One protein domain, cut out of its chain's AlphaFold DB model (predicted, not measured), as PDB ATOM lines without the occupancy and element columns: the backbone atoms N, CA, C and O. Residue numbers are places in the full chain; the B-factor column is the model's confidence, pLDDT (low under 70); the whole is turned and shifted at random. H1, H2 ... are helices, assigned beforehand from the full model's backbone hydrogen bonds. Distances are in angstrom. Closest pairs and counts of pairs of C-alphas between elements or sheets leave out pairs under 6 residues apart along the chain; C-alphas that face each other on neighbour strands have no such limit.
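What this domain is: This is residues 18 to 62 of the 71 residues of an uncharacterized protein of Teladorsagia circumcincta (UniProt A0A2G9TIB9). A flat, open frame: the long helix H3 and the shorter H2 make its two ends, tiny H1 sits between them, and the unnamed residues 32 to 46 run from H2 across to H3. The printed part has 45 residues with three named helices, in the order H1, H2, H3, and no named strand; its class is all helix. It is loose, with a radius of gyration of the C-alphas of 11.9 A and spans of 34 by 24 by 11 A.

Where its parts are: H1 is residues 18 to 21, with C-alpha 18 at (-9.395, -31.985, 5.911). H2 is residues 25 to 31, 9.8 A long. H3, residues 47 to 61, is 21.0 A long and ends with C-alpha 61 at (-18.048, -31.137, -2.067).

How they stand to each other: H1 and H2 only just touch, with 3 pairs of C-alphas within 8 A, and only at the corner by their tight link; the closest C-alphas, of Thr 19 and Leu 25, are 5.8 A apart. H3 only just touches H1, also with 3 pairs, with residues 57 to 61 alone; the closest C-alphas are those of Thr 20 and Met 58, 6.2 A. H2 and H3 are apart. Every O i to N i+4 pair is within hydrogen-bond range in H2 and H3; H1 is too short for such a pair.

The domain as a whole: The farthest C-alphas, of Arg 31 and Met 48, are 33.9 A apart. The link from H2 to H3 is long. The printed part has no cut, and no printed residue is under 70 in pLDDT.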
ATOM      1  N   PRO A  18      -9.089 -32.816   4.744       87.56
ATOM      2  CA  PRO A  18      -9.395 -31.985   5.911       87.56
ATOM      3  C   PRO A  18     -10.368 -30.839   5.591       87.56
ATOM      4  O   PRO A  18     -11.318 -30.620   6.336       87.56
ATOM      5  N   THR A  19     -10.218 -30.197   4.430       87.25
ATOM      6  CA  THR A  19     -11.086 -29.101   3.967       87.25
ATOM      7  C   THR A  19     -12.503 -29.574   3.631       87.25
ATOM      8  O   THR A  19     -13.452 -28.806   3.738       87.25
ATOM      9  N   THR A  20     -12.680 -30.840   3.234       87.75
ATOM     10  CA  THR A  20     -14.017 -31.406   2.974       87.75
ATOM     11  C   THR A  20     -14.732 -31.853   4.245       87.75
ATOM     12  O   THR A  20     -15.957 -31.866   4.278       87.75
ATOM     13  N   ALA A  21     -13.982 -32.229   5.285       86.38
ATOM     14  CA  ALA A  21     -14.542 -32.568   6.592       86.38
ATOM     15  C   ALA A  21     -14.894 -31.311   7.404       86.38
ATOM     16  O   ALA A  21     -15.860 -31.310   8.161       86.38
ATOM     17  N   GLU A  22     -14.124 -30.237   7.222       88.19
ATOM     18  CA  GLU A  22     -14.270 -28.974   7.937       88.19
ATOM     19  C   GLU A  22     -14.142 -27.800   6.946       88.19
ATOM     20  O   GLU A  22     -13.042 -27.306   6.698       88.19
ATOM     21  N   PRO A  23     -15.250 -27.326   6.339       86.25
ATOM     22  CA  PRO A  23     -15.160 -26.343   5.253       86.25
ATOM     23  C   PRO A  23     -14.642 -24.956   5.677       86.25
ATOM     24  O   PRO A  23     -14.293 -24.144   4.828       86.25
ATOM     25  N   ASP A  24     -14.594 -24.658   6.981       89.12
ATOM     26  CA  ASP A  24     -13.990 -23.439   7.549       89.12
ATOM     27  C   ASP A  24     -12.574 -23.663   8.084       89.12
ATOM     28  O   ASP A  24     -11.999 -22.768   8.705       89.12
ATOM     29  N   LEU A  25     -11.975 -24.819   7.804       90.12
ATOM     30  CA  LEU A  25     -10.590 -25.099   8.150       90.12
ATOM     31  C   LEU A  25      -9.624 -23.983   7.704       90.12
ATOM     32  O   LEU A  25      -8.788 -23.594   8.520       90.12
ATOM     33  N   PRO A  26      -9.737 -23.383   6.494       89.00
ATOM     34  CA  PRO A  26      -8.832 -22.306   6.096       89.00
ATOM     35  C   PRO A  26      -8.875 -21.098   7.041       89.00
ATOM     36  O   PRO A  26      -7.829 -20.586   7.431       89.00
ATOM     37  N   VAL A  27     -10.068 -20.660   7.461       91.81
ATOM     38  CA  VAL A  27     -10.184 -19.517   8.380       91.81
ATOM     39  C   VAL A  27      -9.723 -19.884   9.793       91.81
ATOM     40  O   VAL A  27      -9.070 -19.067  10.436       91.81
ATOM     41  N   LYS A  28      -9.970 -21.118  10.251       92.38
ATOM     42  CA  LYS A  28      -9.473 -21.610  11.546       92.38
ATOM     43  C   LYS A  28      -7.949 -21.680  11.592       92.38
ATOM     44  O   LYS A  28      -7.360 -21.293  12.597       92.38
ATOM     45  N   ILE A  29      -7.294 -22.100  10.505       92.00
ATOM     46  CA  ILE A  29      -5.827 -22.067  10.384       92.00
ATOM     47  C   ILE A  29      -5.319 -20.627  10.505       92.00
ATOM     48  O   ILE A  29      -4.434 -20.362  11.314       92.00
ATOM     49  N   LEU A  30      -5.910 -19.687   9.759       92.75
ATOM     50  CA  LEU A  30      -5.492 -18.279   9.782       92.75
ATOM     51  C   LEU A  30      -5.685 -17.612  11.152       92.75
ATOM     52  O   LEU A  30      -4.924 -16.716  11.505       92.75
ATOM     53  N   ARG A  31      -6.685 -18.045  11.926       96.56
ATOM     54  CA  ARG A  31      -6.941 -17.557  13.292       96.56
ATOM     55  C   ARG A  31      -6.121 -18.265  14.373       96.56
ATOM     56  O   ARG A  31      -6.172 -17.847  15.524       96.56
ATOM     57  N   GLY A  32      -5.388 -19.327  14.033       94.00
ATOM     58  CA  GLY A  32      -4.705 -20.170  15.021       94.00
ATOM     59  C   GLY A  32      -5.653 -21.044  15.855       94.00
ATOM     60  O   GLY A  32      -5.272 -21.525  16.915       94.00
ATOM     61  N   GLU A  33      -6.883 -21.259  15.385       94.44
ATOM     62  CA  GLU A  33      -7.920 -22.065  16.049       94.44
ATOM     63  C   GLU A  33      -7.867 -23.551  15.632       94.44
ATOM     64  O   GLU A  33      -8.518 -24.399  16.239       94.44
ATOM     65  N   CYS A  34      -7.088 -23.892  14.600       91.44
ATOM     66  CA  CYS A  34      -6.877 -25.271  14.157       91.44
ATOM     67  C   CYS A  34      -5.737 -25.934  14.950       91.44
ATOM     68  O   CYS A  34      -4.563 -25.749  14.632       91.44
ATOM     69  N   LEU A  35      -6.083 -26.738  15.958       87.06
ATOM     70  CA  LEU A  35      -5.106 -27.411  16.829       87.06
ATOM     71  C   LEU A  35      -4.639 -28.775  16.295       87.06
ATOM     72  O   LEU A  35      -3.554 -29.239  16.641       87.06
ATOM     73  N   SER A  36      -5.447 -29.429  15.460       86.56
ATOM     74  CA  SER A  36      -5.144 -30.745  14.893       86.56
ATOM     75  C   SER A  36      -5.965 -31.008  13.633       86.56
ATOM     76  O   SER A  36      -6.953 -30.327  13.371       86.56
ATOM     77  N   ALA A  37      -5.591 -32.040  12.875       81.31
ATOM     78  CA  ALA A  37      -6.445 -32.545  11.807       81.31
ATOM     79  C   ALA A  37      -7.768 -33.103  12.378       81.31
ATOM     80  O   ALA A  37      -7.765 -33.652  13.488       81.31
ATOM     81  N   PRO A  38      -8.886 -33.002  11.635       81.12
ATOM     82  CA  PRO A  38     -10.148 -33.613  12.034       81.12
ATOM     83  C   PRO A  38     -10.013 -35.138  12.106       81.12
ATOM     84  O   PRO A  38      -9.282 -35.749  11.319       81.12
ATOM     85  N   ASN A  39     -10.740 -35.759  13.040       82.56
ATOM     86  CA  ASN A  39     -10.711 -37.210  13.198       82.56
ATOM     87  C   ASN A  39     -11.221 -37.897  11.924       82.56
ATOM     88  O   ASN A  39     -12.354 -37.686  11.484       82.56
ATOM     89  N   ALA A  40     -10.375 -38.728  11.333       82.06
ATOM     90  CA  ALA A  40     -10.698 -39.452  10.124       82.06
ATOM     91  C   ALA A  40     -11.467 -40.735  10.450       82.06
ATOM     92  O   ALA A  40     -10.962 -41.597  11.158       82.06
ATOM     93  N   ILE A  41     -12.662 -40.888   9.875       84.31
ATOM     94  CA  ILE A  41     -13.456 -42.119  10.013       84.31
ATOM     95  C   ILE A  41     -12.802 -43.327   9.301       84.31
ATOM     96  O   ILE A  41     -12.808 -44.411   9.881       84.31
ATOM     97  N   PRO A  42     -12.240 -43.211   8.074       86.44
ATOM     98  CA  PRO A  42     -11.601 -44.352   7.411       86.44
ATOM     99  C   PRO A  42     -10.328 -44.818   8.128       86.44
ATOM    100  O   PRO A  42      -9.573 -43.988   8.641       86.44
ATOM    101  N   ASN A  43     -10.038 -46.122   8.073       88.44
ATOM    102  CA  ASN A  43      -8.748 -46.664   8.508       88.44
ATOM    103  C   ASN A  43      -7.611 -46.022   7.695       88.44
ATOM    104  O   ASN A  43      -7.540 -46.212   6.482       88.44
ATOM    105  N   GLN A  44      -6.730 -45.276   8.364       86.06
ATOM    106  CA  GLN A  44      -5.641 -44.546   7.711       86.06
ATOM    107  C   GLN A  44      -4.561 -45.471   7.132       86.06
ATOM    108  O   GLN A  44      -3.856 -45.058   6.214       86.06
ATOM    109  N   ASP A  45      -4.493 -46.720   7.601       92.31
ATOM    110  CA  ASP A  45      -3.555 -47.727   7.097       92.31
ATOM    111  C   ASP A  45      -4.101 -48.476   5.867       92.31
ATOM    112  O   ASP A  45      -3.358 -49.166   5.168       92.31
ATOM    113  N   ASP A  46      -5.393 -48.319   5.555       94.50
ATOM    114  CA  ASP A  46      -5.994 -48.845   4.330       94.50
ATOM    115  C   ASP A  46      -5.953 -47.780   3.228       94.50
ATOM    116  O   ASP A  46      -6.830 -46.913   3.110       94.50
ATOM    117  N   TYR A  47      -4.906 -47.852   2.405       91.38
ATOM    118  CA  TYR A  47      -4.697 -46.933   1.288       91.38
ATOM    119  C   TYR A  47      -5.851 -46.953   0.278       91.38
ATOM    120  O   TYR A  47      -6.297 -45.892  -0.168       91.38
ATOM    121  N   MET A  48      -6.350 -48.138  -0.088       96.00
ATOM    122  CA  MET A  48      -7.367 -48.270  -1.135       96.00
ATOM    123  C   MET A  48      -8.695 -47.668  -0.681       96.00
ATOM    124  O   MET A  48      -9.320 -46.901  -1.425       96.00
ATOM    125  N   LEU A  49      -9.092 -47.949   0.561       93.94
ATOM    126  CA  LEU A  49     -10.281 -47.359   1.162       93.94
ATOM    127  C   LEU A  49     -10.122 -45.844   1.322       93.94
ATOM    128  O   LEU A  49     -10.990 -45.080   0.898       93.94
ATOM    129  N   THR A  50      -8.999 -45.395   1.885       90.75
ATOM    130  CA  THR A  50      -8.758 -43.972   2.150       90.75
ATOM    131  C   THR A  50      -8.702 -43.151   0.862       90.75
ATOM    132  O   THR A  50      -9.277 -42.060   0.816       90.75
ATOM    133  N   SER A  51      -8.079 -43.665  -0.200       91.81
ATOM    134  CA  SER A  51      -8.030 -43.011  -1.514       91.81
ATOM    135  C   SER A  51      -9.426 -42.885  -2.132       91.81
ATOM    136  O   SER A  51      -9.836 -41.796  -2.544       91.81
ATOM    137  N   THR A  52     -10.204 -43.971  -2.107       93.69
ATOM    138  CA  THR A  52     -11.575 -43.992  -2.639       93.69
ATOM    139  C   THR A  52     -12.463 -42.977  -1.922       93.69
ATOM    140  O   THR A  52     -13.083 -42.127  -2.564       93.69
ATOM    141  N   VAL A  53     -12.478 -43.007  -0.585       91.25
ATOM    142  CA  VAL A  53     -13.296 -42.096   0.228       91.25
ATOM    143  C   VAL A  53     -12.864 -40.642   0.037       91.25
ATOM    144  O   VAL A  53     -13.721 -39.776  -0.128       91.25
ATOM    145  N   SER A  54     -11.556 -40.361  -0.001       89.56
ATOM    146  CA  SER A  54     -11.043 -38.993  -0.176       89.56
ATOM    147  C   SER A  54     -11.480 -38.389  -1.513       89.56
ATOM    148  O   SER A  54     -11.965 -37.257  -1.551       89.56
ATOM    149  N   ASN A  55     -11.364 -39.149  -2.605       91.88
ATOM    150  CA  ASN A  55     -11.774 -38.689  -3.932       91.88
ATOM    151  C   ASN A  55     -13.287 -38.461  -4.016       91.88
ATOM    152  O   ASN A  55     -13.727 -37.459  -4.577       91.88
ATOM    153  N   MET A  56     -14.090 -39.348  -3.417       92.56
ATOM    154  CA  MET A  56     -15.540 -39.164  -3.355       92.56
ATOM    155  C   MET A  56     -15.920 -37.915  -2.554       92.56
ATOM    156  O   MET A  56     -16.741 -37.134  -3.027       92.56
ATOM    157  N   GLN A  57     -15.313 -37.688  -1.385       89.88
ATOM    158  CA  GLN A  57     -15.591 -36.515  -0.549       89.88
ATOM    159  C   GLN A  57     -15.283 -35.206  -1.283       89.88
ATOM    160  O   GLN A  57     -16.146 -34.331  -1.361       89.88
ATOM    161  N   MET A  58     -14.098 -35.094  -1.892       91.12
ATOM    162  CA  MET A  58     -13.729 -33.918  -2.690       91.12
ATOM    163  C   MET A  58     -14.644 -33.746  -3.907       91.12
ATOM    164  O   MET A  58     -15.115 -32.641  -4.174       91.12
ATOM    165  N   GLY A  59     -14.963 -34.842  -4.598       91.94
ATOM    166  CA  GLY A  59     -15.848 -34.827  -5.759       91.94
ATOM    167  C   GLY A  59     -17.285 -34.411  -5.436       91.94
ATOM    168  O   GLY A  59     -17.900 -33.716  -6.238       91.94
ATOM    169  N   GLN A  60     -17.838 -34.801  -4.282       89.88
ATOM    170  CA  GLN A  60     -19.171 -34.349  -3.863       89.88
ATOM    171  C   GLN A  60     -19.154 -32.899  -3.375       89.88
ATOM    172  O   GLN A  60     -20.038 -32.135  -3.750       89.88
ATOM    173  N   MET A  61     -18.144 -32.502  -2.595       87.00
ATOM    174  CA  MET A  61     -18.048 -31.137  -2.067       87.00
ATOM    175  C   MET A  61     -17.885 -30.097  -3.185       87.00
ATOM    176  O   MET A  61     -18.421 -29.000  -3.090       87.00
ATOM    177  N   GLY A  62     -17.214 -30.458  -4.283       87.12
ATOM    178  CA  GLY A  62     -17.070 -29.591  -5.455       87.12
ATOM    179  C   GLY A  62     -18.354 -29.362  -6.265       87.12
ATOM    180  O   GLY A  62     -18.344 -28.532  -7.169       87.12
TER     181      GLY A  62